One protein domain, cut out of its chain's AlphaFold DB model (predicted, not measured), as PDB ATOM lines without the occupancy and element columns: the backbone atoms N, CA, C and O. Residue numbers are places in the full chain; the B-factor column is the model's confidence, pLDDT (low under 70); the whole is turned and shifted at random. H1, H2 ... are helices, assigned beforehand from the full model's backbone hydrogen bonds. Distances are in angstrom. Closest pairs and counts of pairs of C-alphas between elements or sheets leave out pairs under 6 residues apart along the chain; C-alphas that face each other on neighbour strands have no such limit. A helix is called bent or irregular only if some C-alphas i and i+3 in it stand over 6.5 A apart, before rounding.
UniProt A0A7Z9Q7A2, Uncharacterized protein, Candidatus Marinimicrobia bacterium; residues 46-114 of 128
ATOM      1  N   ILE A  46      21.598 -31.498 -41.165       97.75
ATOM      2  CA  ILE A  46      22.299 -32.731 -40.775       97.75
ATOM      3  C   ILE A  46      23.785 -32.652 -41.126       97.75
ATOM      4  O   ILE A  46      24.638 -32.989 -40.306       97.75
ATOM      5  N   GLU A  47      24.103 -32.172 -42.327       96.56
ATOM      6  CA  GLU A  47      25.487 -32.041 -42.777       96.56
ATOM      7  C   GLU A  47      26.250 -30.987 -41.963       96.56
ATOM      8  O   GLU A  47      27.364 -31.232 -41.508       96.56
ATOM      9  N   THR A  48      25.629 -29.839 -41.689       96.94
ATOM     10  CA  THR A  48      26.241 -28.793 -40.859       96.94
ATOM     11  C   THR A  48      26.484 -29.266 -39.423       96.94
ATOM     12  O   THR A  48      27.533 -28.969 -38.852       96.94
ATOM     13  N   LEU A  49      25.559 -30.032 -38.833       98.25
ATOM     14  CA  LEU A  49      25.760 -30.620 -37.504       98.25
ATOM     15  C   LEU A  49      26.957 -31.582 -37.487       98.25
ATOM     16  O   LEU A  49      27.778 -31.499 -36.572       98.25
ATOM     17  N   ARG A  50      27.094 -32.444 -38.504       98.06
ATOM     18  CA  ARG A  50      28.240 -33.362 -38.645       98.06
ATOM     19  C   ARG A  50      29.560 -32.611 -38.742       98.06
ATOM     20  O   ARG A  50      30.463 -32.865 -37.951       98.06
ATOM     21  N   GLN A  51      29.645 -31.634 -39.640       98.06
ATOM     22  CA  GLN A  51      30.854 -30.828 -39.836       98.06
ATOM     23  C   GLN A  51      31.270 -30.091 -38.557       98.06
ATOM     24  O   GLN A  51      32.453 -30.051 -38.205       98.06
ATOM     25  N   ASN A  52      30.305 -29.546 -37.813       98.25
ATOM     26  CA  ASN A  52      30.580 -28.846 -36.561       98.25
ATOM     27  C   ASN A  52      30.991 -29.798 -35.430       98.25
ATOM     28  O   ASN A  52      31.806 -29.428 -34.581       98.25
ATOM     29  N   HIS A  53      30.481 -31.028 -35.416       98.25
ATOM     30  CA  HIS A  53      30.925 -32.066 -34.483       98.25
ATOM     31  C   HIS A  53      32.338 -32.574 -34.801       98.25
ATOM     32  O   HIS A  53      33.178 -32.684 -33.901       98.25
ATOM     33  N   GLU A  54      32.644 -32.799 -36.079       98.12
ATOM     34  CA  GLU A  54      33.991 -33.151 -36.544       98.12
ATOM     35  C   GLU A  54      35.004 -32.060 -36.180       98.12
ATOM     36  O   GLU A  54      36.074 -32.357 -35.641       98.12
ATOM     37  N   SER A  55      34.609 -30.797 -36.354       98.31
ATOM     38  CA  SER A  55      35.403 -29.608 -36.020       98.31
ATOM     39  C   SER A  55      35.458 -29.291 -34.519       98.31
ATOM     40  O   SER A  55      36.045 -28.280 -34.137       98.31
ATOM     41  N   LYS A  56      34.859 -30.124 -33.653       98.00
ATOM     42  CA  LYS A  56      34.822 -29.947 -32.184       98.00
ATOM     43  C   LYS A  56      34.155 -28.654 -31.709       98.00
ATOM     44  O   LYS A  56      34.374 -28.230 -30.578       98.00
ATOM     45  N   ILE A  57      33.315 -28.062 -32.554       98.19
ATOM     46  CA  ILE A  57      32.443 -26.941 -32.189       98.19
ATOM     47  C   ILE A  57      31.295 -27.454 -31.317       98.19
ATOM     48  O   ILE A  57      30.933 -26.806 -30.342       98.19
ATOM     49  N   LEU A  58      30.740 -28.619 -31.666       98.38
ATOM     50  CA  LEU A  58      29.718 -29.304 -30.878       98.38
ATOM     51  C   LEU A  58      30.343 -30.414 -30.037       98.38
ATOM     52  O   LEU A  58      31.140 -31.219 -30.533       98.38
ATOM     53  N   THR A  59      29.927 -30.501 -28.778       98.50
ATOM     54  CA  THR A  59      30.169 -31.683 -27.943       98.50
ATOM     55  C   THR A  59      29.362 -32.886 -28.448       98.50
ATOM     56  O   THR A  59      28.455 -32.744 -29.267       98.50
ATOM     57  N   ASN A  60      29.671 -34.094 -27.959       98.19
ATOM     58  CA  ASN A  60      28.873 -35.283 -28.289       98.19
ATOM     59  C   ASN A  60      27.409 -35.104 -27.871       98.19
ATOM     60  O   ASN A  60      26.513 -35.373 -28.667       98.19
ATOM     61  N   ASP A  61      27.170 -34.641 -26.646       98.56
ATOM     62  CA  ASP A  61      25.825 -34.437 -26.118       98.56
ATOM     63  C   ASP A  61      25.018 -33.453 -26.966       98.56
ATOM     64  O   ASP A  61      23.918 -33.786 -27.401       98.56
ATOM     65  N   GLU A  62      25.590 -32.289 -27.287       98.62
ATOM     66  CA  GLU A  62      24.931 -31.308 -28.156       98.62
ATOM     67  C   GLU A  62      24.678 -31.867 -29.553       98.62
ATOM     68  O   GLU A  62      23.581 -31.721 -30.085       98.62
ATOM     69  N   TYR A  63      25.670 -32.536 -30.144       98.75
ATOM     70  CA  TYR A  63      25.546 -33.105 -31.479       98.75
ATOM     71  C   TYR A  63      24.393 -34.109 -31.566       98.75
ATOM     72  O   TYR A  63      23.500 -33.948 -32.399       98.75
ATOM     73  N   TYR A  64      24.358 -35.117 -30.692       98.69
ATOM     74  CA  TYR A  64      23.311 -36.144 -30.742       98.69
ATOM     75  C   TYR A  64      21.940 -35.616 -30.307       98.69
ATOM     76  O   TYR A  64      20.913 -36.074 -30.824       98.69
ATOM     77  N   LEU A  65      21.901 -34.619 -29.418       98.62
ATOM     78  CA  LEU A  65      20.665 -33.929 -29.070       98.62
ATOM     79  C   LEU A  65      20.111 -33.143 -30.265       98.62
ATOM     80  O   LEU A  65      18.940 -33.290 -30.612       98.62
ATOM     81  N   TYR A  66      20.950 -32.366 -30.949       98.69
ATOM     82  CA  TYR A  66      20.536 -31.584 -32.114       98.69
ATOM     83  C   TYR A  66      20.185 -32.469 -33.308       98.69
ATOM     84  O   TYR A  66      19.215 -32.182 -34.001       98.69
ATOM     85  N   MET A  67      20.875 -33.592 -33.510       98.56
ATOM     86  CA  MET A  67      20.479 -34.604 -34.497       98.56
ATOM     87  C   MET A  67      19.079 -35.161 -34.202       98.56
ATOM     88  O   MET A  67      18.273 -35.331 -35.114       98.56
ATOM     89  N   THR A  68      18.752 -35.381 -32.924       98.44
ATOM     90  CA  THR A  68      17.406 -35.806 -32.506       98.44
ATOM     91  C   THR A  68      16.369 -34.715 -32.789       98.44
ATOM     92  O   THR A  68      15.337 -34.992 -33.403       98.44
ATOM     93  N   TYR A  69      16.651 -33.463 -32.423       98.50
ATOM     94  CA  TYR A  69      15.763 -32.332 -32.709       98.50
ATOM     95  C   TYR A  69      15.566 -32.097 -34.207       98.50
ATOM     96  O   TYR A  69      14.443 -31.853 -34.633       98.50
ATOM     97  N   ALA A  70      16.597 -32.255 -35.034       97.75
ATOM     98  CA  ALA A  70      16.470 -32.110 -36.481       97.75
ATOM     99  C   ALA A  70      15.417 -33.057 -37.086       97.75
ATOM    100  O   ALA A  70      14.715 -32.677 -38.024       97.75
ATOM    101  N   ILE A  71      15.272 -34.266 -36.532       97.81
ATOM    102  CA  ILE A  71      14.295 -35.254 -37.005       97.81
ATOM    103  C   ILE A  71      12.911 -35.062 -36.379       97.81
ATOM    104  O   ILE A  71      11.912 -35.196 -37.083       97.81
ATOM    105  N   PHE A  72      12.835 -34.779 -35.076       97.31
ATOM    106  CA  PHE A  72      11.575 -34.870 -34.327       97.31
ATOM    107  C   PHE A  72      11.018 -33.536 -33.814       97.31
ATOM    108  O   PHE A  72       9.850 -33.498 -33.441       97.31
ATOM    109  N   SER A  73      11.830 -32.477 -33.754       96.12
ATOM    110  CA  SER A  73      11.496 -31.211 -33.078       96.12
ATOM    111  C   SER A  73      12.364 -30.054 -33.598       96.12
ATOM    112  O   SER A  73      13.209 -29.508 -32.880       96.12
ATOM    113  N   GLN A  74      12.230 -29.702 -34.882       94.62
ATOM    114  CA  GLN A  74      13.089 -28.697 -35.535       94.62
ATOM    115  C   GLN A  74      12.985 -27.310 -34.888       94.62
ATOM    116  O   GLN A  74      13.934 -26.524 -34.909       94.62
ATOM    117  N   GLU A  75      11.848 -26.997 -34.278       95.06
ATOM    118  CA  GLU A  75      11.617 -25.775 -33.522       95.06
ATOM    119  C   GLU A  75      12.583 -25.615 -32.342       95.06
ATOM    120  O   GLU A  75      12.941 -24.477 -32.016       95.06
ATOM    121  N   SER A  76      13.044 -26.732 -31.771       96.81
ATOM    122  CA  SER A  76      13.974 -26.799 -30.641       96.81
ATOM    123  C   SER A  76      15.438 -26.638 -31.047       96.81
ATOM    124  O   SER A  76      16.297 -26.506 -30.175       96.81
ATOM    125  N   LEU A  77      15.751 -26.636 -32.348       96.88
ATOM    126  CA  LEU A  77      17.111 -26.382 -32.812       96.88
ATOM    127  C   LEU A  77      17.533 -24.930 -32.540       96.88
ATOM    128  O   LEU A  77      16.726 -24.008 -32.708       96.88
ATOM    129  N   PRO A  78      18.814 -24.687 -32.213       96.38
ATOM    130  CA  PRO A  78      19.374 -23.343 -32.251       96.38
ATOM    131  C   PRO A  78      19.207 -22.716 -33.642       96.38
ATOM    132  O   PRO A  78      19.271 -23.405 -34.662       96.38
ATOM    133  N   GLY A  79      19.006 -21.396 -33.696       93.44
ATOM    134  CA  GLY A  79      18.659 -20.692 -34.938       93.44
ATOM    135  C   GLY A  79      19.651 -20.906 -36.086       93.44
ATOM    136  O   GLY A  79      19.237 -21.033 -37.230       93.44
ATOM    137  N   ASN A  80      20.943 -21.036 -35.782       92.00
ATOM    138  CA  ASN A  80      22.006 -21.283 -36.763       92.00
ATOM    139  C   ASN A  80      22.012 -22.709 -37.351       92.00
ATOM    140  O   ASN A  80      22.785 -22.971 -38.265       92.00
ATOM    141  N   TYR A  81      21.174 -23.615 -36.841       95.19
ATOM    142  CA  TYR A  81      20.988 -24.969 -37.372       95.19
ATOM    143  C   TYR A  81      19.600 -25.185 -37.985       95.19
ATOM    144  O   TYR A  81      19.339 -26.257 -38.536       95.19
ATOM    145  N   LYS A  82      18.703 -24.189 -37.915       94.38
ATOM    146  CA  LYS A  82      17.384 -24.264 -38.550       94.38
ATOM    147  C   LYS A  82      17.555 -24.183 -40.063       94.38
ATOM    148  O   LYS A  82      17.965 -23.159 -40.602       94.38
ATOM    149  N   GLY A  83      17.261 -25.288 -40.734       91.88
ATOM    150  CA  GLY A  83      17.483 -25.463 -42.159       91.88
ATOM    151  C   GLY A  83      16.674 -26.634 -42.698       91.88
ATOM    152  O   GLY A  83      15.666 -27.036 -42.117       91.88
ATOM    153  N   ILE A  84      17.109 -27.175 -43.829       94.50
ATOM    154  CA  ILE A  84      16.472 -28.321 -44.470       94.50
ATOM    155  C   ILE A  84      17.093 -29.609 -43.932       94.50
ATOM    156  O   ILE A  84      18.314 -29.746 -43.843       94.50
ATOM    157  N   VAL A  85      16.231 -30.580 -43.643       95.12
ATOM    158  CA  VAL A  85      16.600 -31.978 -43.404       95.12
ATOM    159  C   VAL A  85      16.209 -32.783 -44.636       95.12
ATOM    160  O   VAL A  85      15.094 -32.645 -45.147       95.12
ATOM    161  N   GLY A  86      17.123 -33.607 -45.147       92.62
ATOM    162  CA  GLY A  86      16.867 -34.412 -46.329       92.62
ATOM    163  C   GLY A  86      15.767 -35.449 -46.070       92.62
ATOM    164  O   GLY A  86      15.706 -36.048 -44.995       92.62
ATOM    165  N   PRO A  87      14.919 -35.759 -47.069       91.50
ATOM    166  CA  PRO A  87      13.788 -36.677 -46.896       91.50
ATOM    167  C   PRO A  87      14.203 -38.118 -46.546       91.50
ATOM    168  O   PRO A  87      13.357 -38.937 -46.197       91.50
ATOM    169  N   ARG A  88      15.495 -38.454 -46.669       94.50
ATOM    170  CA  ARG A  88      16.061 -39.781 -46.385       94.50
ATOM    171  C   ARG A  88      17.017 -39.798 -45.190       94.50
ATOM    172  O   ARG A  88      17.595 -40.845 -44.911       94.50
ATOM    173  N   ASP A  89      17.155 -38.685 -44.471       94.75
ATOM    174  CA  ASP A  89      18.109 -38.582 -43.362       94.75
ATOM    175  C   ASP A  89      17.584 -39.195 -42.059       94.75
ATOM    176  O   ASP A  89      18.378 -39.583 -41.208       94.75
ATOM    177  N   GLY A  90      16.262 -39.368 -41.921       96.19
ATOM    178  CA  GLY A  90      15.634 -39.861 -40.691       96.19
ATOM    179  C   GLY A  90      16.235 -41.169 -40.170       96.19
ATOM    180  O   GLY A  90      16.802 -41.201 -39.081       96.19
ATOM    181  N   THR A  91      16.152 -42.256 -40.945       96.69
ATOM    182  CA  THR A  91      16.638 -43.573 -40.498       96.69
ATOM    183  C   THR A  91      18.142 -43.587 -40.189       96.69
ATOM    184  O   THR A  91      18.499 -44.061 -39.107       96.69
ATOM    185  N   PRO A  92      19.038 -43.070 -41.059       97.81
ATOM    186  CA  PRO A  92      20.461 -42.978 -40.734       97.81
ATOM    187  C   PRO A  92      20.738 -42.219 -39.433       97.81
ATOM    188  O   PRO A  92      21.484 -42.725 -38.598       97.81
ATOM    189  N   VAL A  93      20.096 -41.063 -39.230       98.06
ATOM    190  CA  VAL A  93      20.262 -40.237 -38.024       98.06
ATOM    191  C   VAL A  93      19.797 -40.985 -36.775       98.06
ATOM    192  O   VAL A  93      20.532 -41.060 -35.792       98.06
ATOM    193  N   ILE A  94      18.617 -41.609 -36.819       98.25
ATOM    194  CA  ILE A  94      18.081 -42.385 -35.693       98.25
ATOM    195  C   ILE A  94      19.043 -43.515 -35.310       98.25
ATOM    196  O   ILE A  94      19.343 -43.698 -34.131       98.25
ATOM    197  N   MET A  95      19.565 -44.254 -36.293       97.56
ATOM    198  CA  MET A  95      20.526 -45.332 -36.043       97.56
ATOM    199  C   MET A  95      21.844 -44.819 -35.455       97.56
ATOM    200  O   MET A  95      22.453 -45.496 -34.625       97.56
ATOM    201  N   GLU A  96      22.303 -43.652 -35.897       97.00
ATOM    202  CA  GLU A  96      23.505 -42.993 -35.388       97.00
ATOM    203  C   GLU A  96      23.345 -42.639 -33.902       97.00
ATOM    204  O   GLU A  96      24.138 -43.090 -33.071       97.00
ATOM    205  N   VAL A  97      22.249 -41.956 -33.554       98.19
ATOM    206  CA  VAL A  97      21.908 -41.593 -32.171       98.19
ATOM    207  C   VAL A  97      21.754 -42.840 -31.295       98.19
ATOM    208  O   VAL A  97      22.322 -42.913 -30.206       98.19
ATOM    209  N   GLN A  98      21.052 -43.871 -31.777       97.44
ATOM    210  CA  GLN A  98      20.876 -45.130 -31.047       97.44
ATOM    211  C   GLN A  98      22.198 -45.815 -30.686       97.44
ATOM    212  O   GLN A  98      22.313 -46.398 -29.607       97.44
ATOM    213  N   ARG A  99      23.191 -45.778 -31.581       95.19
ATOM    214  CA  ARG A  99      24.513 -46.378 -31.334       95.19
ATOM    215  C   ARG A  99      25.304 -45.603 -30.289       95.19
ATOM    216  O   ARG A  99      26.043 -46.222 -29.526       95.19
ATOM    217  N   ALA A 100      25.157 -44.283 -30.267       96.44
ATOM    218  CA  ALA A 100      25.874 -43.409 -29.351       96.44
ATOM    219  C   ALA A 100      25.199 -43.262 -27.981       96.44
ATOM    220  O   ALA A 100      25.875 -42.879 -27.032       96.44
ATOM    221  N   TYR A 101      23.911 -43.591 -27.861       97.56
ATOM    222  CA  TYR A 101      23.068 -43.317 -26.693       97.56
ATOM    223  C   TYR A 101      23.750 -43.539 -25.330       97.56
ATOM    224  O   TYR A 101      23.795 -42.632 -24.509       97.56
ATOM    225  N   TYR A 102      24.349 -44.710 -25.092       96.00
ATOM    226  CA  TYR A 102      24.960 -45.028 -23.790       96.00
ATOM    227  C   TYR A 102      26.312 -44.356 -23.521       96.00
ATOM    228  O   TYR A 102      26.876 -44.551 -22.448       96.00
ATOM    229  N   SER A 103      26.849 -43.603 -24.480       96.00
ATOM    230  CA  SER A 103      28.054 -42.784 -24.300       96.00
ATOM    231  C   SER A 103      27.748 -41.330 -23.925       96.00
ATOM    232  O   SER A 103      28.679 -40.574 -23.662       96.00
ATOM    233  N   LEU A 104      26.468 -40.944 -23.920       97.88
ATOM    234  CA  LEU A 104      26.006 -39.585 -23.627       97.88
ATOM    235  C   LEU A 104      25.780 -39.383 -22.128       97.88
ATOM    236  O   LEU A 104      25.642 -40.358 -21.383       97.88
ATOM    237  N   GLN A 105      25.685 -38.130 -21.693       98.38
ATOM    238  CA  GLN A 105      25.306 -37.796 -20.324       98.38
ATOM    239  C   GLN A 105      23.873 -38.262 -20.012       98.38
ATOM    240  O   GLN A 105      23.027 -38.287 -20.915       98.38
ATOM    241  N   PRO A 106      23.569 -38.632 -18.753       98.19
ATOM    242  CA  PRO A 106      22.236 -39.084 -18.353       98.19
ATOM    243  C   PRO A 106      21.121 -38.100 -18.720       98.19
ATOM    244  O   PRO A 106      20.066 -38.516 -19.187       98.19
ATOM    245  N   GLU A 107      21.359 -36.798 -18.592       98.19
ATOM    246  CA  GLU A 107      20.383 -35.757 -18.928       98.19
ATOM    247  C   GLU A 107      20.043 -35.783 -20.425       98.19
ATOM    248  O   GLU A 107      18.876 -35.738 -20.815       98.19
ATOM    249  N   THR A 108      21.058 -35.932 -21.277       98.38
ATOM    250  CA  THR A 108      20.886 -36.064 -22.728       98.38
ATOM    251  C   THR A 108      20.163 -37.362 -23.083       98.38
ATOM    252  O   THR A 108      19.260 -37.362 -23.922       98.38
ATOM    253  N   GLN A 109      20.517 -38.472 -22.427       98.31
ATOM    254  CA  GLN A 109      19.838 -39.761 -22.588       98.31
ATOM    255  C   GLN A 109      18.342 -39.654 -22.254       98.31
ATOM    256  O   GLN A 109      17.495 -40.140 -23.008       98.31
ATOM    257  N   ASP A 110      18.018 -38.977 -21.154       98.19
ATOM    258  CA  ASP A 110      16.661 -38.767 -20.652       98.19
ATOM    259  C   ASP A 110      15.781 -37.958 -21.605       98.19
ATOM    260  O   ASP A 110      14.572 -38.205 -21.701       98.19
ATOM    261  N   ILE A 111      16.388 -37.019 -22.325       98.06
ATOM    262  CA  ILE A 111      15.726 -36.232 -23.361       98.06
ATOM    263  C   ILE A 111      15.554 -37.090 -24.622       98.06
ATOM    264  O   ILE A 111      14.431 -37.306 -25.074       98.06
ATOM    265  N   ILE A 112      16.631 -37.679 -25.150       98.25
ATOM    266  CA  ILE A 112      16.607 -38.452 -26.405       98.25
ATOM    267  C   ILE A 112      15.635 -39.640 -26.346       98.25
ATOM    268  O   ILE A 112      14.935 -39.907 -27.329       98.25
ATOM    269  N   ARG A 113      15.532 -40.335 -25.202       97.44
ATOM    270  CA  ARG A 113      14.654 -41.514 -25.054       97.44
ATOM    271  C   ARG A 113      13.165 -41.217 -25.240       97.44
ATOM    272  O   ARG A 113      12.393 -42.160 -25.406       97.44
ATOM    273  N   GLN A 114      12.761 -39.946 -25.191       97.62
ATOM    274  CA  GLN A 114      11.377 -39.530 -25.436       97.62
ATOM    275  C   GLN A 114      10.969 -39.746 -26.901       97.62
ATOM    276  O   GLN A 114       9.799 -40.006 -27.170       97.62
TER     277      GLN A 114
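AT A GLANCE: This is residues 46 to 114 of the 128 residues of an uncharacterized protein of Candidatus Marinimicrobia bacterium (UniProt A0A7Z9Q7A2). One helix, H2, is the core, with H1 and H4 packed on nearly opposite sides of it and H3 along a third; a long loop, residues 73 to 89, joins H2 to H3. The printed part has 69 residues, with four named helices in the order H1, H2, H3, H4 and no named strand: all helix. It is compact, with a radius of gyration of the C-alphas of 11.1 A and spans of 28 by 24 by 20 A.

IN THESE COORDINATES: H1, residues 46 to 54, begins at C-alpha 46 (22.299, -32.731, -40.775). H2 is residues 60 to 72, 18.3 A long. H3, residues 90 to 103, 20.8 A, is irregular: C-alphas 99 and 102 are 7.7 A apart. H4, residues 106 to 112, ends at C-alpha 112 (16.607, -38.452, -26.405).

HOW THE PARTS SIT: The hub H2 forms a helical hairpin with H1, at a shallow tilt of 3 degrees, closest C-alphas His 53 and Tyr 63, 6.2 A. H2 and H3, also a hairpin, touch at Tyr 64 and Val 97, closest C-alphas 5.8 A. H2 and H4 touch and run the same way, closest C-alphas Asp 61 and Thr 108, 6.2 A. Every O i to N i+4 pair is within hydrogen-bond range in H1, H2 and H4, and 8 of 10 in H3.

THE WHOLE: The printed part has no cut, and no printed residue is under 70 in pLDDT. The link H2 to H3 is long.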